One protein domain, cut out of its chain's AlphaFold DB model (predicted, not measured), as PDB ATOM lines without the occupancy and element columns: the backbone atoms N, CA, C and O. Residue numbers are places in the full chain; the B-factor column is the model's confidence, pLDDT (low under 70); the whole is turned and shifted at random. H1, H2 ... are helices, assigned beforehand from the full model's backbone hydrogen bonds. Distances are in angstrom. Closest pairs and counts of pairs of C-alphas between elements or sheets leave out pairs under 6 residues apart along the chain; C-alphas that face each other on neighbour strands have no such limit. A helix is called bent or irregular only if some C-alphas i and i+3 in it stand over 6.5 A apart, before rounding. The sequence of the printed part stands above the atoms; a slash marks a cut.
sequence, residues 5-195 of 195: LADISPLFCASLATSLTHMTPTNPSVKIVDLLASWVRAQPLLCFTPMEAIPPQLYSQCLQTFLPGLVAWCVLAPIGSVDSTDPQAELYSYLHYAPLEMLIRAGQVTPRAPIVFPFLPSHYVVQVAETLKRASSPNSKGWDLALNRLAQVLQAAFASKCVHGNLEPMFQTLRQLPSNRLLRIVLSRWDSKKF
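This is residues 5 to 195 of the 195 residues of an uncharacterized protein of Ixodes ricinus (UniProt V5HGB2). Three helices, H5, H6 and H8, form a compact bundle at the core; on one side H10 packs on H8, and H7 packs on H5 with H9 beside it. On the other side the first four helices make a cluster, in which H2 packs on H5, H3 and H4 pack on H6, and H1 packs on H3; residues 55 to 61 stick out as a free loop. The printed part has 191 residues with ten named helices, H1 to H10 in order, and no named strand; the class is all helix. The whole is compact, with a radius of gyration of the C-alphas of 16.2 A, and rounded, spanning 45 by 43 by 30 A.

H1, residues 5 to 8, touches residues 39 to 42 of H3, residues 30 to 42, closest at the C-alphas of Ala 6 and Trp 39, 5.5 A. H2, residues 10 to 23, touches H5, residues 67 to 80, at a steep tilt of 45 degrees, with C-alphas 21 and 69 closest at 4.7 A. H4, residues 44 to 48, touches H2, with C-alphas 14 and 46 closest at 6.0 A. H3 touches H6, residues 89 to 109, with C-alphas 37 and 95 closest at 6.3 A. H5 and H6 are a hairpin at a shallow tilt of 29 degrees, with C-alphas 74 and 96 closest at 5.2 A. H8, residues 141 to 159, completes the bundle: its C-alpha 142 is 4.5 A from C-alpha 78 of H5, and its C-alpha 157 is 5.6 A from C-alpha 103 of H6, the closest pairs. H7, residues 122 to 134, touches H5, with C-alphas 72 and 128 closest at 5.9 A. H9, residues 167 to 175, touches H7, with C-alphas 126 and 170 closest at 5.3 A. H10, residues 181 to 192, touches H8, with C-alphas 151 and 183 closest at 4.5 A. Each O i to N i+4 pair is within hydrogen-bond range in H2, H3, H7, H8, H9 and H10; H5 has 7 of 10, H6 13 of 17, and H4 0 of 1 but 2 of 2 O i to N i+3 pairs, while H1 is too short for an i+4 pair.

H1 begins at C-alpha 5, (122.083, 100.509, 188.260). H6 is 30.4 A long, H8 27.0 A and H5 20.4 A; H5 is irregular, C-alphas 75 and 78 being 7.1 A apart. H10 ends at C-alpha 192, (164.179, 115.240, 188.369).

The printed part has no cut. The links H4 to H5 and H6 to H7 are long. Mean pLDDT of the printed part is 83.1; residues 51 to 63, 81 to 86, 109 to 118, 136 to 139 and 193 to 195 are under 70.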
ATOM      1  N   LEU A   5     121.657 101.381 189.353       90.69
ATOM      2  CA  LEU A   5     122.083 100.509 188.260       90.69
ATOM      3  C   LEU A   5     123.538 100.054 188.404       90.69
ATOM      4  O   LEU A   5     123.871  98.978 187.914       90.69
ATOM      5  N   ALA A   6     124.378 100.840 189.086       88.69
ATOM      6  CA  ALA A   6     125.759 100.459 189.369       88.69
ATOM      7  C   ALA A   6     125.819  99.137 190.144       88.69
ATOM      8  O   ALA A   6     126.552  98.244 189.738       88.69
ATOM      9  N   ASP A   7     124.961  98.964 191.153       88.88
ATOM     10  CA  ASP A   7     124.927  97.754 191.981       88.88
ATOM     11  C   ASP A   7     124.337  96.544 191.238       88.88
ATOM     12  O   ASP A   7     124.683  95.398 191.520       88.88
ATOM     13  N   ILE A   8     123.447  96.790 190.272       91.31
ATOM     14  CA  ILE A   8     122.745  95.741 189.518       91.31
ATOM     15  C   ILE A   8     123.569  95.268 188.312       91.31
ATOM     16  O   ILE A   8     123.631  94.074 188.023       91.31
ATOM     17  N   SER A   9     124.183  96.197 187.572       90.75
ATOM     18  CA  SER A   9     124.947  95.906 186.354       90.75
ATOM     19  C   SER A   9     126.191  96.805 186.232       90.75
ATOM     20  O   SER A   9     126.209  97.760 185.442       90.75
ATOM     21  N   PRO A  10     127.270  96.491 186.978       87.94
ATOM     22  CA  PRO A  10     128.497  97.288 186.976       87.94
ATOM     23  C   PRO A  10     129.154  97.379 185.591       87.94
ATOM     24  O   PRO A  10     129.531  98.459 185.149       87.94
ATOM     25  N   LEU A  11     129.246  96.271 184.846       86.25
ATOM     26  CA  LEU A  11     129.892  96.259 183.522       86.25
ATOM     27  C   LEU A  11     129.170  97.159 182.509       86.25
ATOM     28  O   LEU A  11     129.812  97.874 181.732       86.25
ATOM     29  N   PHE A  12     127.834  97.161 182.543       88.56
ATOM     30  CA  PHE A  12     127.027  98.061 181.724       88.56
ATOM     31  C   PHE A  12     127.290  99.519 182.107       88.56
ATOM     32  O   PHE A  12     127.567 100.339 181.232       88.56
ATOM     33  N   CYS A  13     127.273  99.836 183.405       91.75
ATOM     34  CA  CYS A  13     127.516 101.193 183.893       91.75
ATOM     35  C   CYS A  13     128.918 101.695 183.534       91.75
ATOM     36  O   CYS A  13     129.051 102.827 183.075       91.75
ATOM     37  N   ALA A  14     129.951 100.860 183.668       88.94
ATOM     38  CA  ALA A  14     131.320 101.206 183.289       88.94
ATOM     39  C   ALA A  14     131.451 101.463 181.780       88.94
ATOM     40  O   ALA A  14     132.057 102.455 181.368       88.94
ATOM     41  N   SER A  15     130.835 100.618 180.948       88.19
ATOM     42  CA  SER A  15     130.851 100.769 179.486       88.19
ATOM     43  C   SER A  15     130.095 102.021 179.033       88.19
ATOM     44  O   SER A  15     130.583 102.791 178.201       88.19
ATOM     45  N   LEU A  16     128.927 102.276 179.628       90.75
ATOM     46  CA  LEU A  16     128.132 103.472 179.369       90.75
ATOM     47  C   LEU A  16     128.864 104.738 179.830       90.75
ATOM     48  O   LEU A  16     128.956 105.694 179.068       90.75
ATOM     49  N   ALA A  17     129.438 104.746 181.034       91.81
ATOM     50  CA  ALA A  17     130.226 105.867 181.540       91.81
ATOM     51  C   ALA A  17     131.443 106.159 180.646       91.81
ATOM     52  O   ALA A  17     131.736 107.321 180.353       91.81
ATOM     53  N   THR A  18     132.118 105.115 180.158       89.19
ATOM     54  CA  THR A  18     133.268 105.252 179.248       89.19
ATOM     55  C   THR A  18     132.825 105.875 177.932       89.19
ATOM     56  O   THR A  18     133.410 106.855 177.480       89.19
ATOM     57  N   SER A  19     131.715 105.395 177.371       88.69
ATOM     58  CA  SER A  19     131.145 105.938 176.136       88.69
ATOM     59  C   SER A  19     130.708 107.400 176.294       88.69
ATOM     60  O   SER A  19     131.062 108.245 175.476       88.69
ATOM     61  N   LEU A  20     129.993 107.730 177.374       91.56
ATOM     62  CA  LEU A  20     129.514 109.089 177.647       91.56
ATOM     63  C   LEU A  20     130.667 110.078 177.799       91.56
ATOM     64  O   LEU A  20     130.650 111.153 177.196       91.56
ATOM     65  N   THR A  21     131.676 109.709 178.584       90.75
ATOM     66  CA  THR A  21     132.842 110.565 178.801       90.75
ATOM     67  C   THR A  21     133.692 110.741 177.546       90.75
ATOM     68  O   THR A  21     134.220 111.830 177.325       90.75
ATOM     69  N   HIS A  22     133.758 109.725 176.684       86.62
ATOM     70  CA  HIS A  22     134.420 109.825 175.386       86.62
ATOM     71  C   HIS A  22     133.659 110.733 174.406       86.62
ATOM     72  O   HIS A  22     134.264 111.560 173.728       86.62
ATOM     73  N   MET A  23     132.327 110.620 174.353       87.62
ATOM     74  CA  MET A  23     131.479 111.416 173.453       87.62
ATOM     75  C   MET A  23     131.347 112.882 173.876       87.62
ATOM     76  O   MET A  23     131.103 113.744 173.034       87.62
ATOM     77  N   THR A  24     131.484 113.178 175.169       88.06
ATOM     78  CA  THR A  24     131.314 114.533 175.716       88.06
ATOM     79  C   THR A  24     132.553 114.984 176.489       88.06
ATOM     80  O   THR A  24     132.472 115.240 177.683       88.06
ATOM     81  N   PRO A  25     133.727 115.118 175.844       81.75
ATOM     82  CA  PRO A  25     134.980 115.413 176.547       81.75
ATOM     83  C   PRO A  25     134.986 116.792 177.224       81.75
ATOM     84  O   PRO A  25     135.725 117.024 178.178       81.75
ATOM     85  N   THR A  26     134.153 117.712 176.737       82.81
ATOM     86  CA  THR A  26     134.015 119.074 177.251       82.81
ATOM     87  C   THR A  26     132.554 119.372 177.544       82.81
ATOM     88  O   THR A  26     131.705 119.115 176.695       82.81
ATOM     89  N   ASN A  27     132.284 119.989 178.695       79.94
ATOM     90  CA  ASN A  27     130.964 120.498 179.080       79.94
ATOM     91  C   ASN A  27     129.840 119.430 179.105       79.94
ATOM     92  O   ASN A  27     128.885 119.508 178.327       79.94
ATOM     93  N   PRO A  28     129.945 118.407 179.976       89.06
ATOM     94  CA  PRO A  28     128.889 117.412 180.144       89.06
ATOM     95  C   PRO A  28     127.613 118.024 180.742       89.06
ATOM     96  O   PRO A  28     127.651 118.986 181.505       89.06
ATOM     97  N   SER A  29     126.461 117.408 180.461       90.62
ATOM     98  CA  SER A  29     125.210 117.770 181.138       90.62
ATOM     99  C   SER A  29     125.288 117.450 182.631       90.62
ATOM    100  O   SER A  29     125.656 116.340 183.016       90.62
ATOM    101  N   VAL A  30     124.845 118.379 183.480       90.12
ATOM    102  CA  VAL A  30     124.851 118.233 184.948       90.12
ATOM    103  C   VAL A  30     124.125 116.967 185.410       90.12
ATOM    104  O   VAL A  30     124.570 116.306 186.342       90.12
ATOM    105  N   LYS A  31     123.045 116.569 184.720       91.94
ATOM    106  CA  LYS A  31     122.308 115.327 185.024       91.94
ATOM    107  C   LYS A  31     123.170 114.077 184.830       91.94
ATOM    108  O   LYS A  31     123.044 113.121 185.587       91.94
ATOM    109  N   ILE A  32     124.033 114.090 183.814       93.31
ATOM    110  CA  ILE A  32     124.973 113.001 183.532       93.31
ATOM    111  C   ILE A  32     126.071 112.998 184.597       93.31
ATOM    112  O   ILE A  32     126.379 111.946 185.146       93.31
ATOM    113  N   VAL A  33     126.607 114.169 184.946       92.94
ATOM    114  CA  VAL A  33     127.617 114.287 186.008       92.94
ATOM    115  C   VAL A  33     127.082 113.777 187.348       92.94
ATOM    116  O   VAL A  33     127.757 112.984 187.997       92.94
ATOM    117  N   ASP A  34     125.867 114.166 187.740       93.88
ATOM    118  CA  ASP A  34     125.218 113.691 188.970       93.88
ATOM    119  C   ASP A  34     124.986 112.172 188.951       93.88
ATOM    120  O   ASP A  34     125.240 111.489 189.946       93.88
ATOM    121  N   LEU A  35     124.570 111.619 187.806       94.94
ATOM    122  CA  LEU A  35     124.402 110.176 187.641       94.94
ATOM    123  C   LEU A  35     125.729 109.431 187.833       94.94
ATOM    124  O   LEU A  35     125.803 108.548 188.687       94.94
ATOM    125  N   LEU A  36     126.786 109.808 187.106       94.81
ATOM    126  CA  LEU A  36     128.088 109.146 187.229       94.81
ATOM    127  C   LEU A  36     128.684 109.345 188.627       94.81
ATOM    128  O   LEU A  36     129.229 108.401 189.192       94.81
ATOM    129  N   ALA A  37     128.536 110.528 189.226       93.50
ATOM    130  CA  ALA A  37     128.960 110.768 190.601       93.50
ATOM    131  C   ALA A  37     128.221 109.860 191.593       93.50
ATOM    132  O   ALA A  37     128.836 109.355 192.529       93.50
ATOM    133  N   SER A  38     126.920 109.618 191.393       94.56
ATOM    134  CA  SER A  38     126.161 108.688 192.233       94.56
ATOM    135  C   SER A  38     126.647 107.244 192.093       94.56
ATOM    136  O   SER A  38     126.807 106.572 193.108       94.56
ATOM    137  N   TRP A  39     126.985 106.803 190.877       95.00
ATOM    138  CA  TRP A  39     127.554 105.474 190.636       95.00
ATOM    139  C   TRP A  39     128.932 105.310 191.263       95.00
ATOM    140  O   TRP A  39     129.180 104.315 191.931       95.00
ATOM    141  N   VAL A  40     129.815 106.299 191.110       93.19
ATOM    142  CA  VAL A  40     131.150 106.270 191.727       93.19
ATOM    143  C   VAL A  40     131.053 106.304 193.255       93.19
ATOM    144  O   VAL A  40     131.866 105.679 193.930       93.19
ATOM    145  N   ARG A  41     130.043 106.981 193.813       91.75
ATOM    146  CA  ARG A  41     129.794 107.002 195.260       91.75
ATOM    147  C   ARG A  41     129.316 105.660 195.794       91.75
ATOM    148  O   ARG A  41     129.774 105.257 196.857       91.75
ATOM    149  N   ALA A  42     128.410 105.003 195.076       91.62
ATOM    150  CA  ALA A  42     127.921 103.677 195.438       91.62
ATOM    151  C   ALA A  42     129.020 102.616 195.268       91.62
ATOM    152  O   ALA A  42     129.280 101.829 196.175       91.62
ATOM    153  N   GLN A  43     129.731 102.654 194.137       90.31
ATOM    154  CA  GLN A  43     130.720 101.653 193.759       90.31
ATOM    155  C   GLN A  43     131.991 102.301 193.173       90.31
ATOM    156  O   GLN A  43     132.168 102.358 191.954       90.31
ATOM    157  N   PRO A  44     132.953 102.729 194.016       88.06
ATOM    158  CA  PRO A  44     134.174 103.393 193.547       88.06
ATOM    159  C   PRO A  44     135.027 102.534 192.602       88.06
ATOM    160  O   PRO A  44     135.659 103.046 191.679       88.06
ATOM    161  N   LEU A  45     135.011 101.209 192.798       85.75
ATOM    162  CA  LEU A  45     135.765 100.254 191.979       85.75
ATOM    163  C   LEU A  45     135.297 100.198 190.518       85.75
ATOM    164  O   LEU A  45     136.040  99.702 189.675       85.75
ATOM    165  N   LEU A  46     134.122 100.755 190.206       87.50
ATOM    166  CA  LEU A  46     133.628 100.893 188.840       87.50
ATOM    167  C   LEU A  46     134.637 101.638 187.950       87.50
ATOM    168  O   LEU A  46     134.818 101.289 186.789       87.50
ATOM    169  N   CYS A  47     135.370 102.608 188.511       86.31
ATOM    170  CA  CYS A  47     136.426 103.361 187.822       86.31
ATOM    171  C   CYS A  47     137.597 102.498 187.319       86.31
ATOM    172  O   CYS A  47     138.385 102.963 186.491       86.31
ATOM    173  N   PHE A  48     137.737 101.271 187.828       82.25
ATOM    174  CA  PHE A  48     138.757 100.307 187.411       82.25
ATOM    175  C   PHE A  48     138.227  99.247 186.452       82.25
ATOM    176  O   PHE A  48     139.015  98.449 185.957       82.25
ATOM    177  N   THR A  49     136.924  99.231 186.186       82.19
ATOM    178  CA  THR A  49     136.311  98.301 185.247       82.19
ATOM    179  C   THR A  49     136.594  98.781 183.820       82.19
ATOM    180  O   THR A  49     136.054  99.815 183.413       82.19
ATOM    181  N   PRO A  50     137.460  98.089 183.055       72.44
ATOM    182  CA  PRO A  50     137.697  98.439 181.664       72.44
ATOM    183  C   PRO A  50     136.440  98.176 180.836       72.44
ATOM    184  O   PRO A  50     135.623  97.312 181.162       72.44
ATOM    185  N   MET A  51     136.297  98.890 179.726       66.94
ATOM    186  CA  MET A  51     135.257  98.569 178.763       66.94
ATOM    187  C   MET A  51     135.585  97.253 178.043       66.94
ATOM    188  O   MET A  51     136.471  97.210 177.197       66.94
ATOM    189  N   GLU A  52     134.856  96.186 178.367       60.62
ATOM    190  CA  GLU A  52     134.984  94.859 177.732       60.62
ATOM    191  C   GLU A  52     134.012  94.662 176.555       60.62
ATOM    192  O   GLU A  52     134.024  93.635 175.882       60.62
ATOM    193  N   ALA A  53     133.148  95.648 176.298       50.84
ATOM    194  CA  ALA A  53     131.978  95.491 175.437       50.84
ATOM    195  C   ALA A  53     132.271  95.413 173.927       50.84
ATOM    196  O   ALA A  53     131.358  95.111 173.160       50.84
ATOM    197  N   ILE A  54     133.499  95.686 173.473       50.25
ATOM    198  CA  ILE A  54     133.827  95.663 172.043       50.25
ATOM    199  C   ILE A  54     134.972  94.664 171.796       50.25
ATOM    200  O   ILE A  54     135.997  94.725 172.479       50.25
ATOM    201  N   PRO A  55     134.808  93.740 170.827       51.81
ATOM    202  CA  PRO A  55     135.805  92.731 170.506       51.81
ATOM    203  C   PRO A  55     137.193  93.345 170.250       51.81
ATOM    204  O   PRO A  55     137.280  94.365 169.560       51.81
ATOM    205  N   PRO A  56     138.288  92.710 170.715       51.31
ATOM    206  CA  PRO A  56     139.649  93.232 170.567       51.31
ATOM    207  C   PRO A  56     140.032  93.559 169.118       51.31
ATOM    208  O   PRO A  56     140.881  94.411 168.886       51.31
ATOM    209  N   GLN A  57     139.400  92.899 168.138       53.19
ATOM    210  CA  GLN A  57     139.696  93.088 166.715       53.19
ATOM    211  C   GLN A  57     139.197  94.430 166.154       53.19
ATOM    212  O   GLN A  57     139.608  94.818 165.064       53.19
ATOM    213  N   LEU A  58     138.314  95.132 166.871       47.22
ATOM    214  CA  LEU A  58     137.767  96.430 166.466       47.22
ATOM    215  C   LEU A  58     138.476  97.611 167.148       47.22
ATOM    216  O   LEU A  58     138.124  98.763 166.891       47.22
ATOM    217  N   TYR A  59     139.492  97.344 167.976       47.97
ATOM    218  CA  TYR A  59     140.295  98.375 168.620       47.97
ATOM    219  C   TYR A  59     141.763  98.332 168.230       47.97
ATOM    220  O   TYR A  59     142.471  97.361 168.465       47.97
ATOM    221  N   SER A  60     142.258  99.484 167.788       47.78
ATOM    222  CA  SER A  60     143.690  99.799 167.754       47.78
ATOM    223  C   SER A  60     144.191 100.393 169.084       47.78
ATOM    224  O   SER A  60     145.319 100.880 169.152       47.78
ATOM    225  N   GLN A  61     143.347 100.447 170.126       52.97
ATOM    226  CA  GLN A  61     143.584 101.190 171.369       52.97
ATOM    227  C   GLN A  61     143.439 100.305 172.615       52.97
ATOM    228  O   GLN A  61     142.677  99.343 172.632       52.97
ATOM    229  N   CYS A  62     144.199 100.635 173.661       58.03
ATOM    230  CA  CYS A  62     144.201  99.909 174.930       58.03
ATOM    231  C   CYS A  62     142.841  99.999 175.646       58.03
ATOM    232  O   CYS A  62     142.150 101.005 175.489       58.03
ATOM    233  N   LEU A  63     142.483  98.988 176.450       61.78
ATOM    234  CA  LEU A  63     141.272  98.981 177.279       61.78
ATOM    235  C   LEU A  63     141.168 100.285 178.088       61.78
ATOM    236  O   LEU A  63     142.064 100.600 178.874       61.78
ATOM    237  N   GLN A  64     140.086 101.041 177.882       72.31
ATOM    238  CA  GLN A  64     139.858 102.322 178.552       72.31
ATOM    239  C   GLN A  64     138.836 102.169 179.678       72.31
ATOM    240  O   GLN A  64     137.856 101.434 179.551       72.31
ATOM    241  N   THR A  65     139.072 102.884 180.775       86.31
ATOM    242  CA  THR A  65     138.056 103.167 181.793       86.31
ATOM    243  C   THR A  65     137.496 104.568 181.550       86.31
ATOM    244  O   THR A  65     138.055 105.348 180.779       86.31
ATOM    245  N   PHE A  66     136.425 104.940 182.246       89.62
ATOM    246  CA  PHE A  66     135.892 106.307 182.201       89.62
ATOM    247  C   PHE A  66     136.675 107.301 183.075       89.62
ATOM    248  O   PHE A  66     136.343 108.487 183.114       89.62
ATOM    249  N   LEU A  67     137.729 106.850 183.768       90.94
ATOM    250  CA  LEU A  67     138.532 107.685 184.660       90.94
ATOM    251  C   LEU A  67     139.186 108.891 183.948       90.94
ATOM    252  O   LEU A  67     139.070 109.997 184.483       90.94
ATOM    253  N   PRO A  68     139.803 108.760 182.751       90.62
ATOM    254  CA  PRO A  68     140.340 109.911 182.012       90.62
ATOM    255  C   PRO A  68     139.256 110.933 181.653       90.62
ATOM    256  O   PRO A  68     139.486 112.141 181.675       90.62
ATOM    257  N   GLY A  69     138.054 110.435 181.377       91.94
ATOM    258  CA  GLY A  69     136.860 111.220 181.132       91.94
ATOM    259  C   GLY A  69     136.429 112.069 182.324       91.94
ATOM    260  O   GLY A  69     136.238 113.279 182.200       91.94
ATOM    261  N   LEU A  70     136.345 111.451 183.506       93.12
ATOM    262  CA  LEU A  70     136.042 112.167 184.749       93.12
ATOM    263  C   LEU A  70     137.100 113.215 185.081       93.12
ATOM    264  O   LEU A  70     136.750 114.311 185.515       93.12
ATOM    265  N   VAL A  71     138.377 112.895 184.840       93.81
ATOM    266  CA  VAL A  71     139.485 113.850 184.967       93.81
ATOM    267  C   VAL A  71     139.260 115.057 184.057       93.81
ATOM    268  O   VAL A  71     139.375 116.191 184.515       93.81
ATOM    269  N   ALA A  72     138.908 114.846 182.787       93.62
ATOM    270  CA  ALA A  72     138.635 115.947 181.867       93.62
ATOM    271  C   ALA A  72     137.476 116.823 182.365       93.62
ATOM    272  O   ALA A  72     137.613 118.044 182.442       93.62
ATOM    273  N   TRP A  73     136.365 116.210 182.778       93.19
ATOM    274  CA  TRP A  73     135.199 116.932 183.285       93.19
ATOM    275  C   TRP A  73     135.513 117.745 184.538       93.19
ATOM    276  O   TRP A  73     135.142 118.915 184.614       93.19
ATOM    277  N   CYS A  74     136.219 117.169 185.514       91.69
ATOM    278  CA  CYS A  74     136.503 117.860 186.767       91.69
ATOM    279  C   CYS A  74     137.555 118.968 186.602       91.69
ATOM    280  O   CYS A  74     137.421 120.025 187.227       91.69
ATOM    281  N   VAL A  75     138.560 118.773 185.741       93.94
ATOM    282  CA  VAL A  75     139.588 119.783 185.447       93.94
ATOM    283  C   VAL A  75     139.003 120.955 184.670       93.94
ATOM    284  O   VAL A  75     139.337 122.094 184.973       93.94
ATOM    285  N   LEU A  76     138.128 120.701 183.694       92.25
ATOM    286  CA  LEU A  76     137.597 121.742 182.811       92.25
ATOM    287  C   LEU A  76     136.359 122.458 183.373       92.25
ATOM    288  O   LEU A  76     136.079 123.577 182.949       92.25
ATOM    289  N   ALA A  77     135.638 121.872 184.336       90.75
ATOM    290  CA  ALA A  77     134.432 122.474 184.921       90.75
ATOM    291  C   ALA A  77     134.596 123.934 185.407       90.75
ATOM    292  O   ALA A  77     133.733 124.752 185.082       90.75
ATOM    293  N   PRO A  78     135.692 124.317 186.100       89.56
ATOM    294  CA  PRO A  78     135.893 125.693 186.566       89.56
ATOM    295  C   PRO A  78     136.018 126.746 185.454       89.56
ATOM    296  O   PRO A  78     135.937 127.937 185.726       89.56
ATOM    297  N   ILE A  79     136.264 126.330 184.209       87.00
ATOM    298  CA  ILE A  79     136.367 127.243 183.063       87.00
ATOM    299  C   ILE A  79     134.970 127.690 182.608       87.00
ATOM    300  O   ILE A  79     134.813 128.797 182.103       87.00
ATOM    301  N   GLY A  80     133.959 126.828 182.774       75.12
ATOM    302  CA  GLY A  80     132.579 127.084 182.351       75.12
ATOM    303  C   GLY A  80     131.667 127.649 183.444       75.12
ATOM    304  O   GLY A  80     130.711 128.344 183.115       75.12
ATOM    305  N   SER A  81     131.953 127.378 184.724       64.31
ATOM    306  CA  SER A  81     131.210 127.916 185.874       64.31
ATOM    307  C   SER A  81     132.164 128.646 186.820       64.31
ATOM    308  O   SER A  81     133.121 128.060 187.327       64.31
ATOM    309  N   VAL A  82     131.939 129.951 186.995       54.94
ATOM    310  CA  VAL A  82     132.892 130.887 187.619       54.94
ATOM    311  C   VAL A  82     132.663 131.049 189.131       54.94
ATOM    312  O   VAL A  82     133.556 131.533 189.828       54.94
ATOM    313  N   ASP A  83     131.534 130.581 189.675       57.38
ATOM    314  CA  ASP A  83     131.104 130.985 191.015       57.38
ATOM    315  C   ASP A  83     131.080 129.846 192.041       57.38
ATOM    316  O   ASP A  83     130.433 128.816 191.880       57.38
ATOM    317  N   SER A  84     131.739 130.074 193.180       54.78
ATOM    318  CA  SER A  84     131.721 129.200 194.364       54.78
ATOM    319  C   SER A  84     130.351 129.105 195.051       54.78
ATOM    320  O   SER A  84     130.180 128.291 195.952       54.78
ATOM    321  N   THR A  85     129.397 129.949 194.656       58.44
ATOM    322  CA  THR A  85     127.984 129.905 195.066       58.44
ATOM    323  C   THR A  85     127.125 129.031 194.152       58.44
ATOM    324  O   THR A  85     125.926 128.907 194.390       58.44
ATOM    325  N   ASP A  86     127.709 128.437 193.108       68.88
ATOM    326  CA  ASP A  86     127.008 127.496 192.243       68.88
ATOM    327  C   ASP A  86     126.641 126.232 193.048       68.88
ATOM    328  O   ASP A  86     127.537 125.584 193.602       68.88
ATOM    329  N   PRO A  87     125.358 125.825 193.108       72.19
ATOM    330  CA  PRO A  87     124.950 124.562 193.731       72.19
ATOM    331  C   PRO A  87     125.672 123.330 193.150       72.19
ATOM    332  O   PRO A  87     125.688 122.268 193.768       72.19
ATOM    333  N   GLN A  88     126.301 123.448 191.979       81.12
ATOM    334  CA  GLN A  88     127.080 122.386 191.339       81.12
ATOM    335  C   GLN A  88     128.537 122.312 191.829       81.12
ATOM    336  O   GLN A  88     129.240 121.344 191.521       81.12
ATOM    337  N   ALA A  89     129.014 123.293 192.602       82.81
ATOM    338  CA  ALA A  89     130.396 123.343 193.077       82.81
ATOM    339  C   ALA A  89     130.757 122.128 193.948       82.81
ATOM    340  O   ALA A  89     131.854 121.572 193.810       82.81
ATOM    341  N   GLU A  90     129.833 121.667 194.797       88.38
ATOM    342  CA  GLU A  90     130.012 120.455 195.608       88.38
ATOM    343  C   GLU A  90     130.122 119.202 194.737       88.38
ATOM    344  O   GLU A  90     131.030 118.391 194.927       88.38
ATOM    345  N   LEU A  91     129.253 119.076 193.727       91.06
ATOM    346  CA  LEU A  91     129.254 117.948 192.797       91.06
ATOM    347  C   LEU A  91     130.594 117.834 192.061       91.06
ATOM    348  O   LEU A  91     131.195 116.760 192.039       91.06
ATOM    349  N   TYR A  92     131.107 118.936 191.509       90.50
ATOM    350  CA  TYR A  92     132.400 118.933 190.820       90.50
ATOM    351  C   TYR A  92     133.594 118.794 191.768       90.50
ATOM    352  O   TYR A  92     134.636 118.287 191.358       90.50
ATOM    353  N   SER A  93     133.466 119.214 193.027       92.12
ATOM    354  CA  SER A  93     134.492 118.967 194.048       92.12
ATOM    355  C   SER A  93     134.559 117.486 194.410       92.12
ATOM    356  O   SER A  93     135.652 116.923 194.465       92.12
ATOM    357  N   TYR A  94     133.408 116.823 194.547       93.06
ATOM    358  CA  TYR A  94     133.340 115.372 194.696       93.06
ATOM    359  C   TYR A  94     133.888 114.646 193.458       93.06
ATOM    360  O   TYR A  94     134.689 113.722 193.586       93.06
ATOM    361  N   LEU A  95     133.526 115.103 192.256       91.00
ATOM    362  CA  LEU A  95     134.030 114.542 191.000       91.00
ATOM    363  C   LEU A  95     135.533 114.762 190.806       91.00
ATOM    364  O   LEU A  95     136.153 114.048 190.033       91.00
ATOM    365  N   HIS A  96     136.128 115.750 191.468       94.56
ATOM    366  CA  HIS A  96     137.578 115.926 191.511       94.56
ATOM    367  C   HIS A  96     138.227 115.008 192.553       94.56
ATOM    368  O   HIS A  96     139.246 114.377 192.281       94.56
ATOM    369  N   TYR A  97     137.607 114.874 193.726       95.50
ATOM    370  CA  TYR A  97     138.053 113.973 194.787       95.50
ATOM    371  C   TYR A  97     138.089 112.505 194.337       95.50
ATOM    372  O   TYR A  97     139.098 111.830 194.542       95.50
ATOM    373  N   ALA A  98     137.027 112.011 193.696       92.81
ATOM    374  CA  ALA A  98     136.901 110.586 193.405       92.81
ATOM    375  C   ALA A  98     137.999 110.049 192.456       92.81
ATOM    376  O   ALA A  98     138.620 109.040 192.792       92.81
ATOM    377  N   PRO A  99     138.350 110.707 191.331       91.88
ATOM    378  CA  PRO A  99     139.474 110.289 190.498       91.88
ATOM    379  C   PRO A  99     140.821 110.337 191.217       91.88
ATOM    380  O   PRO A  99     141.639 109.449 190.996       91.88
ATOM    381  N   LEU A 100     141.063 111.326 192.089       94.75
ATOM    382  CA  LEU A 100     142.289 111.372 192.896       94.75
ATOM    383  C   LEU A 100     142.389 110.159 193.814       94.75
ATOM    384  O   LEU A 100     143.426 109.498 193.859       94.75
ATOM    385  N   GLU A 101     141.302 109.852 194.518       92.31
ATOM    386  CA  GLU A 101     141.229 108.688 195.389       92.31
ATOM    387  C   GLU A 101     141.482 107.398 194.599       92.31
ATOM    388  O   GLU A 101     142.285 106.562 195.019       92.31
ATOM    389  N   MET A 102     140.863 107.254 193.425       89.75
ATOM    390  CA  MET A 102     141.036 106.067 192.587       89.75
ATOM    391  C   MET A 102     142.456 105.955 192.024       89.75
ATOM    392  O   MET A 102     143.034 104.874 192.062       89.75
ATOM    393  N   LEU A 103     143.071 107.050 191.573       89.69
ATOM    394  CA  LEU A 103     144.467 107.045 191.124       89.69
ATOM    395  C   LEU A 103     145.424 106.646 192.253       89.69
ATOM    396  O   LEU A 103     146.364 105.888 192.028       89.69
ATOM    397  N   ILE A 104     145.188 107.104 193.483       89.50
ATOM    398  CA  ILE A 104     145.996 106.710 194.647       89.50
ATOM    399  C   ILE A 104     145.807 105.218 194.953       89.50
ATOM    400  O   ILE A 104     146.792 104.491 195.093       89.50
ATOM    401  N   ARG A 105     144.557 104.738 194.995       86.94
ATOM    402  CA  ARG A 105     144.239 103.321 195.240       86.94
ATOM    403  C   ARG A 105     144.791 102.401 194.150       86.94
ATOM    404  O   ARG A 105     145.272 101.317 194.467       86.94
ATOM    405  N   ALA A 106     144.801 102.835 192.890       81.44
ATOM    406  CA  ALA A 106     145.370 102.069 191.783       81.44
ATOM    407  C   ALA A 106     146.831 101.675 192.050       81.44
ATOM    408  O   ALA A 106     147.200 100.518 191.856       81.44
ATOM    409  N   GLY A 107     147.646 102.591 192.584       73.00
ATOM    410  CA  GLY A 107     149.040 102.310 192.950       73.00
ATOM    411  C   GLY A 107     149.208 101.297 194.093       73.00
ATOM    412  O   GLY A 107     150.253 100.664 194.203       73.00
ATOM    413  N   GLN A 108     148.183 101.114 194.931       74.12
ATOM    414  CA  GLN A 108     148.193 100.184 196.069       74.12
ATOM    415  C   GLN A 108     147.729  98.774 195.682       74.12
ATOM    416  O   GLN A 108     148.189  97.792 196.261       74.12
ATOM    417  N   VAL A 109     146.826  98.668 194.702       64.44
ATOM    418  CA  VAL A 109     146.214  97.399 194.264       64.44
ATOM    419  C   VAL A 109     147.023  96.713 193.154       64.44
ATOM    420  O   VAL A 109     146.962  95.494 193.004       64.44
ATOM    421  N   THR A 110     147.852  97.455 192.413       58.00
ATOM    422  CA  THR A 110     148.622  96.935 191.268       58.00
ATOM    423  C   THR A 110     150.033  96.359 191.518       58.00
ATOM    424  O   THR A 110     150.679  96.024 190.525       58.00
ATOM    425  N   PRO A 111     150.575  96.124 192.739       49.59
ATOM    426  CA  PRO A 111     151.972  95.688 192.854       49.59
ATOM    427  C   PRO A 111     152.255  94.253 192.355       49.59
ATOM    428  O   PRO A 111     153.404  93.822 192.431       49.59
ATOM    429  N   ARG A 112     151.256  93.482 191.883       42.88
ATOM    430  CA  ARG A 112     151.407  92.038 191.590       42.88
ATOM    431  C   ARG A 112     150.749  91.502 190.310       42.88
ATOM    432  O   ARG A 112     150.812  90.297 190.092       42.88
ATOM    433  N   ALA A 113     150.147  92.335 189.457       42.47
ATOM    434  CA  ALA A 113     149.533  91.866 188.210       42.47
ATOM    435  C   ALA A 113     150.300  92.389 186.976       42.47
ATOM    436  O   ALA A 113     150.556  93.588 186.900       42.47
ATOM    437  N   PRO A 114     150.640  91.534 185.989       41.22
ATOM    438  CA  PRO A 114     151.351  91.938 184.767       41.22
ATOM    439  C   PRO A 114     150.510  92.812 183.819       41.22
ATOM    440  O   PRO A 114     151.025  93.315 182.822       41.22
ATOM    441  N   ILE A 115     149.228  93.020 184.124       50.69
ATOM    442  CA  ILE A 115     148.340  93.903 183.371       50.69
ATOM    443  C   ILE A 115     148.399  95.278 184.037       50.69
ATOM    444  O   ILE A 115     147.654  95.572 184.972       50.69
ATOM    445  N   VAL A 116     149.330  96.114 183.575       50.78
ATOM    446  CA  VAL A 116     149.335  97.546 183.886       50.78
ATOM    447  C   VAL A 116     148.056  98.121 183.292       50.78
ATOM    448  O   VAL A 116     148.000  98.399 182.096       50.78
ATOM    449  N   PHE A 117     147.004  98.250 184.103       57.94
ATOM    450  CA  PHE A 117     145.792  98.908 183.642       57.94
ATOM    451  C   PHE A 117     146.114 100.383 183.372       57.94
ATOM    452  O   PHE A 117     146.555 101.100 184.278       57.94
ATOM    453  N   PRO A 118     145.949 100.850 182.127       64.12
ATOM    454  CA  PRO A 118     146.315 102.197 181.745       64.12
ATOM    455  C   PRO A 118     145.255 103.199 182.232       64.12
ATOM    456  O   PRO A 118     144.385 103.628 181.481       64.12
ATOM    457  N   PHE A 119     145.314 103.594 183.506       80.31
ATOM    458  CA  PHE A 119     144.264 104.421 184.116       80.31
ATOM    459  C   PHE A 119     144.225 105.869 183.608       80.31
ATOM    460  O   PHE A 119     143.155 106.472 183.591       80.31
ATOM    461  N   LEU A 120     145.365 106.440 183.191       87.94
ATOM    462  CA  LEU A 120     145.415 107.790 182.621       87.94
ATOM    463  C   LEU A 120     146.338 107.861 181.391       87.94
ATOM    464  O   LEU A 120     147.554 108.012 181.535       87.94
ATOM    465  N   PRO A 121     145.796 107.756 180.168       88.31
ATOM    466  CA  PRO A 121     146.605 107.868 178.959       88.31
ATOM    467  C   PRO A 121     147.129 109.286 178.746       88.31
ATOM    468  O   PRO A 121     146.389 110.261 178.898       88.31
ATOM    469  N   SER A 122     148.388 109.414 178.321       90.31
ATOM    470  CA  SER A 122     149.023 110.721 178.106       90.31
ATOM    471  C   SER A 122     148.291 111.580 177.070       90.31
ATOM    472  O   SER A 122     148.241 112.800 177.212       90.31
ATOM    473  N   HIS A 123     147.650 110.966 176.071       89.25
ATOM    474  CA  HIS A 123     146.871 111.686 175.061       89.25
ATOM    475  C   HIS A 123     145.612 112.364 175.634       89.25
ATOM    476  O   HIS A 123     145.271 113.456 175.186       89.25
ATOM    477  N   TYR A 124     144.963 111.790 176.658       90.06
ATOM    478  CA  TYR A 124     143.847 112.453 177.349       90.06
ATOM    479  C   TYR A 124     144.333 113.687 178.115       90.06
ATOM    480  O   TYR A 124     143.690 114.735 178.079       90.06
ATOM    481  N   VAL A 125     145.502 113.602 178.758       93.56
ATOM    482  CA  VAL A 125     146.125 114.756 179.430       93.56
ATOM    483  C   VAL A 125     146.440 115.864 178.422       93.56
ATOM    484  O   VAL A 125     146.134 117.027 178.679       93.56
ATOM    485  N   VAL A 126     147.003 115.508 177.261       94.25
ATOM    486  CA  VAL A 126     147.246 116.451 176.157       94.25
ATOM    487  C   VAL A 126     145.941 117.110 175.716       94.25
ATOM    488  O   VAL A 126     145.890 118.330 175.616       94.25
ATOM    489  N   GLN A 127     144.870 116.340 175.512       92.62
ATOM    490  CA  GLN A 127     143.573 116.874 175.093       92.62
ATOM    491  C   GLN A 127     142.998 117.879 176.104       92.62
ATOM    492  O   GLN A 127     142.501 118.939 175.709       92.62
ATOM    493  N   VAL A 128     143.083 117.581 177.404       94.00
ATOM    494  CA  VAL A 128     142.659 118.500 178.474       94.00
ATOM    495  C   VAL A 128     143.499 119.776 178.454       94.00
ATOM    496  O   VAL A 128     142.948 120.875 178.495       94.00
ATOM    497  N   ALA A 129     144.819 119.651 178.328       94.31
ATOM    498  CA  ALA A 129     145.725 120.790 178.285       94.31
ATOM    499  C   ALA A 129     145.532 121.662 177.028       94.31
ATOM    500  O   ALA A 129     145.509 122.884 177.133       94.31
ATOM    501  N   GLU A 130     145.307 121.080 175.849       93.62
ATOM    502  CA  GLU A 130     144.968 121.851 174.642       93.62
ATOM    503  C   GLU A 130     143.587 122.511 174.743       93.62
ATOM    504  O   GLU A 130     143.359 123.592 174.202       93.62
ATOM    505  N   THR A 131     142.644 121.895 175.455       92.31
ATOM    506  CA  THR A 131     141.333 122.506 175.711       92.31
ATOM    507  C   THR A 131     141.449 123.694 176.653       92.31
ATOM    508  O   THR A 131     140.863 124.734 176.367       92.31
ATOM    509  N   LEU A 132     142.258 123.572 177.709       91.25
ATOM    510  CA  LEU A 132     142.651 124.699 178.546       91.25
ATOM    511  C   LEU A 132     143.234 125.808 177.666       91.25
ATOM    512  O   LEU A 132     142.645 126.873 177.595       91.25
ATOM    513  N   LYS A 133     144.293 125.549 176.890       89.75
ATOM    514  CA  LYS A 133     144.952 126.567 176.038       89.75
ATOM    515  C   LYS A 133     143.998 127.309 175.097       89.75
ATOM    516  O   LYS A 133     144.216 128.487 174.833       89.75
ATOM    517  N   ARG A 134     142.960 126.633 174.593       88.69
ATOM    518  CA  ARG A 134     141.941 127.230 173.713       88.69
ATOM    519  C   ARG A 134     140.853 128.008 174.453       88.69
ATOM    520  O   ARG A 134     140.169 128.808 173.818       88.69
ATOM    521  N   ALA A 135     140.649 127.774 175.745       84.38
ATOM    522  CA  ALA A 135     139.631 128.480 176.504       84.38
ATOM    523  C   ALA A 135     139.965 129.977 176.608       84.38
ATOM    524  O   ALA A 135     141.103 130.382 176.837       84.38
ATOM    525  N   SER A 136     138.960 130.830 176.425       63.94
ATOM    526  CA  SER A 136     139.113 132.273 176.608       63.94
ATOM    527  C   SER A 136     139.239 132.610 178.107       63.94
ATOM    528  O   SER A 136     138.730 131.872 178.948       63.94
ATOM    529  N   SER A 137     139.893 133.727 178.449       69.12
ATOM    530  CA  SER A 137     140.142 134.248 179.819       69.12
ATOM    531  C   SER A 137     141.267 133.604 180.667       69.12
ATOM    532  O   SER A 137     141.042 133.300 181.839       69.12
ATOM    533  N   PRO A 138     142.502 133.441 180.147       66.19
ATOM    534  CA  PRO A 138     143.630 133.017 180.982       66.19
ATOM    535  C   PRO A 138     143.764 133.928 182.218       66.19
ATOM    536  O   PRO A 138     143.635 135.145 182.106       66.19
ATOM    537  N   ASN A 139     144.037 133.331 183.384       67.19
ATOM    538  CA  ASN A 139     144.197 133.997 184.691       67.19
ATOM    539  C   ASN A 139     142.902 134.438 185.410       67.19
ATOM    540  O   ASN A 139     142.951 135.297 186.291       67.19
ATOM    541  N   SER A 140     141.741 133.861 185.086       82.56
ATOM    542  CA  SER A 140     140.572 133.948 185.976       82.56
ATOM    543  C   SER A 140     140.704 132.999 187.181       82.56
ATOM    544  O   SER A 140     141.474 132.037 187.157       82.56
ATOM    545  N   LYS A 141     139.902 133.211 188.236       85.00
ATOM    546  CA  LYS A 141     139.852 132.290 189.392       85.00
ATOM    547  C   LYS A 141     139.516 130.849 188.979       85.00
ATOM    548  O   LYS A 141     140.060 129.901 189.545       85.00
ATOM    549  N   GLY A 142     138.643 130.688 187.983       87.31
ATOM    550  CA  GLY A 142     138.286 129.387 187.418       87.31
ATOM    551  C   GLY A 142     139.482 128.700 186.758       87.31
ATOM    552  O   GLY A 142     139.735 127.520 186.987       87.31
ATOM    553  N   TRP A 143     140.293 129.459 186.027       89.19
ATOM    554  CA  TRP A 143     141.530 128.966 185.428       89.19
ATOM    555  C   TRP A 143     142.551 128.477 186.454       89.19
ATOM    556  O   TRP A 143     143.102 127.386 186.299       89.19
ATOM    557  N   ASP A 144     142.769 129.237 187.528       90.75
ATOM    558  CA  ASP A 144     143.658 128.815 188.612       90.75
ATOM    559  C   ASP A 144     143.178 127.514 189.263       90.75
ATOM    560  O   ASP A 144     143.979 126.610 189.523       90.75
ATOM    561  N   LEU A 145     141.866 127.382 189.486       92.19
ATOM    562  CA  LEU A 145     141.276 126.157 190.016       92.19
ATOM    563  C   LEU A 145     141.442 124.980 189.046       92.19
ATOM    564  O   LEU A 145     141.837 123.899 189.480       92.19
ATOM    565  N   ALA A 146     141.203 125.180 187.750       93.62
ATOM    566  CA  ALA A 146     141.387 124.155 186.725       93.62
ATOM    567  C   ALA A 146     142.841 123.653 186.672       93.62
ATOM    568  O   ALA A 146     143.092 122.446 186.720       93.62
ATOM    569  N   LEU A 147     143.818 124.567 186.666       95.00
ATOM    570  CA  LEU A 147     145.243 124.221 186.673       95.00
ATOM    571  C   LEU A 147     145.662 123.523 187.974       95.00
ATOM    572  O   LEU A 147     146.441 122.569 187.931       95.00
ATOM    573  N   ASN A 148     145.113 123.933 189.122       95.56
ATOM    574  CA  ASN A 148     145.330 123.241 190.393       95.56
ATOM    575  C   ASN A 148     144.762 121.815 190.368       95.56
ATOM    576  O   ASN A 148     145.447 120.887 190.800       95.56
ATOM    577  N   ARG A 149     143.548 121.616 189.837       95.94
ATOM    578  CA  ARG A 149     142.943 120.284 189.693       95.94
ATOM    579  C   ARG A 149     143.785 119.392 188.783       95.94
ATOM    580  O   ARG A 149     144.108 118.271 189.173       95.94
ATOM    581  N   LEU A 150     144.228 119.910 187.635       96.88
ATOM    582  CA  LEU A 150     145.115 119.186 186.722       96.88
ATOM    583  C   LEU A 150     146.420 118.776 187.412       96.88
ATOM    584  O   LEU A 150     146.837 117.623 187.320       96.88
ATOM    585  N   ALA A 151     147.048 119.697 188.142       96.88
ATOM    586  CA  ALA A 151     148.288 119.419 188.854       96.88
ATOM    587  C   ALA A 151     148.115 118.340 189.933       96.88
ATOM    588  O   ALA A 151     148.961 117.455 190.048       96.88
ATOM    589  N   GLN A 152     147.013 118.366 190.689       97.25
ATOM    590  CA  GLN A 152     146.706 117.347 191.699       97.25
ATOM    591  C   GLN A 152     146.474 115.970 191.067       97.25
ATOM    592  O   GLN A 152     147.000 114.976 191.571       97.25
ATOM    593  N   VAL A 153     145.753 115.908 189.942       96.25
ATOM    594  CA  VAL A 153     145.549 114.659 189.192       96.25
ATOM    595  C   VAL A 153     146.879 114.097 188.706       96.25
ATOM    596  O   VAL A 153     147.166 112.925 188.942       96.25
ATOM    597  N   LEU A 154     147.721 114.927 188.085       95.25
ATOM    598  CA  LEU A 154     149.044 114.506 187.621       95.25
ATOM    599  C   LEU A 154     149.931 114.049 188.777       95.25
ATOM    600  O   LEU A 154     150.599 113.027 188.663       95.25
ATOM    601  N   GLN A 155     149.902 114.749 189.912       94.88
ATOM    602  CA  GLN A 155     150.632 114.341 191.108       94.88
ATOM    603  C   GLN A 155     150.216 112.939 191.572       94.88
ATOM    604  O   GLN A 155     151.089 112.099 191.802       94.88
ATOM    605  N   ALA A 156     148.910 112.679 191.699       93.31
ATOM    606  CA  ALA A 156     148.389 111.374 192.099       93.31
ATOM    607  C   ALA A 156     148.755 110.290 191.074       93.31
ATOM    608  O   ALA A 156     149.300 109.248 191.434       93.31
ATOM    609  N   ALA A 157     148.538 110.564 189.788       91.12
ATOM    610  CA  ALA A 157     148.810 109.616 188.719       91.12
ATOM    611  C   ALA A 157     150.308 109.281 188.594       91.12
ATOM    612  O   ALA A 157     150.657 108.122 188.378       91.12
ATOM    613  N   PHE A 158     151.204 110.257 188.766       89.88
ATOM    614  CA  PHE A 158     152.651 110.030 188.768       89.88
ATOM    615  C   PHE A 158     153.120 109.257 189.999       89.88
ATOM    616  O   PHE A 158     153.945 108.353 189.867       89.88
ATOM    617  N   ALA A 159     152.599 109.576 191.187       89.00
ATOM    618  CA  ALA A 159     152.931 108.849 192.412       89.00
ATOM    619  C   ALA A 159     152.521 107.369 192.324       89.00
ATOM    620  O   ALA A 159     153.272 106.500 192.764       89.00
ATOM    621  N   SER A 160     151.384 107.094 191.684       87.69
ATOM    622  CA  SER A 160     150.828 105.751 191.506       87.69
ATOM    623  C   SER A 160     151.217 105.061 190.195       87.69
ATOM    624  O   SER A 160     150.673 104.003 189.895       87.69
ATOM    625  N   LYS A 161     152.117 105.642 189.385       85.69
ATOM    626  CA  LYS A 161     152.541 105.103 188.071       85.69
ATOM    627  C   LYS A 161     151.374 104.776 187.118       85.69
ATOM    628  O   LYS A 161     151.426 103.818 186.357       85.69
ATOM    629  N   CYS A 162     150.319 105.585 187.154       85.94
ATOM    630  CA  CYS A 162     149.089 105.390 186.379       85.94
ATOM    631  C   CYS A 162     149.109 106.074 184.998       85.94
ATOM    632  O   CYS A 162     148.230 105.818 184.168       85.94
ATOM    633  N   VAL A 163     150.092 106.950 184.750       88.19
ATOM    634  CA  VAL A 163     150.266 107.631 183.457       88.19
ATOM    635  C   VAL A 163     151.072 106.758 182.502       88.19
ATOM    636  O   VAL A 163     152.129 106.252 182.870       88.19
ATOM    637  N   HIS A 164     150.601 106.613 181.266       84.94
ATOM    638  CA  HIS A 164     151.235 105.774 180.244       84.94
ATOM    639  C   HIS A 164     151.089 106.384 178.841       84.94
ATOM    640  O   HIS A 164     150.334 107.336 178.631       84.94
ATOM    641  N   GLY A 165     151.796 105.807 177.870       84.81
ATOM    642  CA  GLY A 165     151.890 106.322 176.503       84.81
ATOM    643  C   GLY A 165     153.105 107.230 176.313       84.81
ATOM    644  O   GLY A 165     154.033 107.229 177.122       84.81
ATOM    645  N   ASN A 166     153.116 108.004 175.227       87.25
ATOM    646  CA  ASN A 166     154.214 108.928 174.960       87.25
ATOM    647  C   ASN A 166     154.104 110.154 175.879       87.25
ATOM    648  O   ASN A 166     153.192 110.971 175.732       87.25
ATOM    649  N   LEU A 167     155.016 110.256 176.848       89.56
ATOM    650  CA  LEU A 167     155.023 111.339 177.830       89.56
ATOM    651  C   LEU A 167     155.648 112.627 177.284       89.56
ATOM    652  O   LEU A 167     155.365 113.699 177.808       89.56
ATOM    653  N   GLU A 168     156.483 112.552 176.248       90.44
ATOM    654  CA  GLU A 168     157.232 113.715 175.761       90.44
ATOM    655  C   GLU A 168     156.308 114.808 175.181       90.44
ATOM    656  O   GLU A 168     156.354 115.933 175.687       90.44
ATOM    657  N   PRO A 169     155.367 114.505 174.259       90.56
ATOM    658  CA  PRO A 169     154.377 115.482 173.800       90.56
ATOM    659  C   PRO A 169     153.506 116.016 174.941       90.56
ATOM    660  O   PRO A 169     153.171 117.196 174.972       90.56
ATOM    661  N   MET A 170     153.180 115.167 175.921       93.62
ATOM    662  CA  MET A 170     152.398 115.567 177.090       93.62
ATOM    663  C   MET A 170     153.116 116.647 177.902       93.62
ATOM    664  O   MET A 170     152.518 117.678 178.207       93.62
ATOM    665  N   PHE A 171     154.400 116.463 178.215       93.06
ATOM    666  CA  PHE A 171     155.177 117.480 178.925       93.06
ATOM    667  C   PHE A 171     155.362 118.755 178.101       93.06
ATOM    668  O   PHE A 171     155.285 119.849 178.660       93.06
ATOM    669  N   GLN A 172     155.564 118.642 176.786       92.75
ATOM    670  CA  GLN A 172     155.656 119.803 175.897       92.75
ATOM    671  C   GLN A 172     154.372 120.637 175.925       92.75
ATOM    672  O   GLN A 172     154.445 121.847 176.136       92.75
ATOM    673  N   THR A 173     153.202 120.004 175.814       94.38
ATOM    674  CA  THR A 173     151.912 120.696 175.908       94.38
ATOM    675  C   THR A 173     151.682 121.296 177.298       94.38
ATOM    676  O   THR A 173     151.276 122.453 177.401       94.38
ATOM    677  N   LEU A 174     151.970 120.558 178.378       94.44
ATOM    678  CA  LEU A 174     151.762 121.036 179.752       94.44
ATOM    679  C   LEU A 174     152.621 122.262 180.091       94.44
ATOM    680  O   LEU A 174     152.165 123.139 180.820       94.44
ATOM    681  N   ARG A 175     153.844 122.360 179.549       92.31
ATOM    682  CA  ARG A 175     154.729 123.524 179.740       92.31
ATOM    683  C   ARG A 175     154.247 124.788 179.024       92.31
ATOM    684  O   ARG A 175     154.692 125.874 179.377       92.31
ATOM    685  N   GLN A 176     153.354 124.658 178.044       92.50
ATOM    686  CA  GLN A 176     152.768 125.790 177.318       92.50
ATOM    687  C   GLN A 176     151.518 126.361 178.008       92.50
ATOM    688  O   GLN A 176     150.949 127.337 177.523       92.50
ATOM    689  N   LEU A 177     151.057 125.753 179.109       91.94
ATOM    690  CA  LEU A 177     149.939 126.274 179.896       91.94
ATOM    691  C   LEU A 177     150.334 127.542 180.674       91.94
ATOM    692  O   LEU A 177     151.515 127.732 180.982       91.94
ATOM    693  N   PRO A 178     149.358 128.394 181.047       88.88
ATOM    694  CA  PRO A 178     149.602 129.544 181.914       88.88
ATOM    695  C   PRO A 178     150.295 129.162 183.229       88.88
ATOM    696  O   PRO A 178     150.184 128.035 183.724       88.88
ATOM    697  N   SER A 179     151.013 130.119 183.819       85.06
ATOM    698  CA  SER A 179     151.809 129.873 185.019       85.06
ATOM    699  C   SER A 179     150.933 129.486 186.214       85.06
ATOM    700  O   SER A 179     150.209 130.319 186.750       85.06
ATOM    701  N   ASN A 180     151.076 128.253 186.701       93.31
ATOM    702  CA  ASN A 180     150.471 127.791 187.949       93.31
ATOM    703  C   ASN A 180     151.546 127.198 188.872       93.31
ATOM    704  O   ASN A 180     152.355 126.359 188.460       93.31
ATOM    705  N   ARG A 181     151.566 127.640 190.139       94.25
ATOM    706  CA  ARG A 181     152.609 127.261 191.109       94.25
ATOM    707  C   ARG A 181     152.653 125.753 191.346       94.25
ATOM    708  O   ARG A 181     153.747 125.192 191.368       94.25
ATOM    709  N   LEU A 182     151.497 125.116 191.539       95.62
ATOM    710  CA  LEU A 182     151.419 123.690 191.841       95.62
ATOM    711  C   LEU A 182     151.807 122.851 190.623       95.62
ATOM    712  O   LEU A 182     152.661 121.976 190.745       95.62
ATOM    713  N   LEU A 183     151.260 123.168 189.446       95.00
ATOM    714  CA  LEU A 183     151.593 122.477 188.201       95.00
ATOM    715  C   LEU A 183     153.101 122.521 187.941       95.00
ATOM    716  O   LEU A 183     153.710 121.482 187.711       95.00
ATOM    717  N   ARG A 184     153.734 123.691 188.091       94.38
ATOM    718  CA  ARG A 184     155.187 123.836 187.924       94.38
ATOM    719  C   ARG A 184     155.988 122.928 188.864       94.38
ATOM    720  O   ARG A 184     156.965 122.333 188.424       94.38
ATOM    721  N   ILE A 185     155.574 122.800 190.129       94.81
ATOM    722  CA  ILE A 185     156.222 121.906 191.109       94.81
ATOM    723  C   ILE A 185     156.069 120.436 190.699       94.81
ATOM    724  O   ILE A 185     157.015 119.656 190.820       94.81
ATOM    725  N   VAL A 186     154.884 120.043 190.228       94.06
ATOM    726  CA  VAL A 186     154.611 118.664 189.795       94.06
ATOM    727  C   VAL A 186     155.463 118.303 188.577       94.06
ATOM    728  O   VAL A 186     156.106 117.253 188.586       94.06
ATOM    729  N   LEU A 187     155.530 119.186 187.575       92.62
ATOM    730  CA  LEU A 187     156.348 118.974 186.377       92.62
ATOM    731  C   LEU A 187     157.846 118.914 186.718       92.62
ATOM    732  O   LEU A 187     158.524 117.986 186.283       92.62
ATOM    733  N   SER A 188     158.353 119.825 187.558       90.81
ATOM    734  CA  SER A 188     159.779 119.838 187.920       90.81
ATOM    735  C   SER A 188     160.198 118.590 188.696       90.81
ATOM    736  O   SER A 188     161.260 118.030 188.444       90.81
ATOM    737  N   ARG A 189     159.360 118.118 189.632       86.56
ATOM    738  CA  ARG A 189     159.634 116.891 190.396       86.56
ATOM    739  C   ARG A 189     159.672 115.652 189.515       86.56
ATOM    740  O   ARG A 189     160.396 114.716 189.841       86.56
ATOM    741  N   TRP A 190     158.879 115.619 188.448       80.12
ATOM    742  CA  TRP A 190     158.919 114.510 187.505       80.12
ATOM    743  C   TRP A 190     160.190 114.535 186.659       80.12
ATOM    744  O   TRP A 190     160.844 113.503 186.528       80.12
ATOM    745  N   ASP A 191     160.577 115.706 186.148       75.88
ATOM    746  CA  ASP A 191     161.810 115.862 185.370       75.88
ATOM    747  C   ASP A 191     163.046 115.418 186.177       75.88
ATOM    748  O   ASP A 191     163.908 114.724 185.643       75.88
ATOM    749  N   SER A 192     163.096 115.705 187.484       70.75
ATOM    750  CA  SER A 192     164.179 115.240 188.369       70.75
ATOM    751  C   SER A 192     164.193 113.728 188.628       70.75
ATOM    752  O   SER A 192     165.234 113.209 188.998       70.75
ATOM    753  N   LYS A 193     163.067 113.021 188.459       64.25
ATOM    754  CA  LYS A 193     162.975 111.558 188.633       64.25
ATOM    755  C   LYS A 193     163.324 110.768 187.368       64.25
ATOM    756  O   LYS A 193     163.323 109.540 187.415       64.25
ATOM    757  N   LYS A 194     163.586 111.441 186.238       53.84
ATOM    758  CA  LYS A 194     164.104 110.800 185.017       53.84
ATOM    759  C   LYS A 194     165.595 110.408 185.131       53.84
ATOM    760  O   LYS A 194     166.115 109.852 184.168       53.84
ATOM    761  N   PHE A 195     166.240 110.663 186.277       35.34
ATOM    762  CA  PHE A 195     167.620 110.293 186.608       35.34
ATOM    763  C   PHE A 195     167.679 109.555 187.946       35.34
ATOM    764  O   PHE A 195     166.979 109.998 188.888       35.34
TER     765      PHE A 195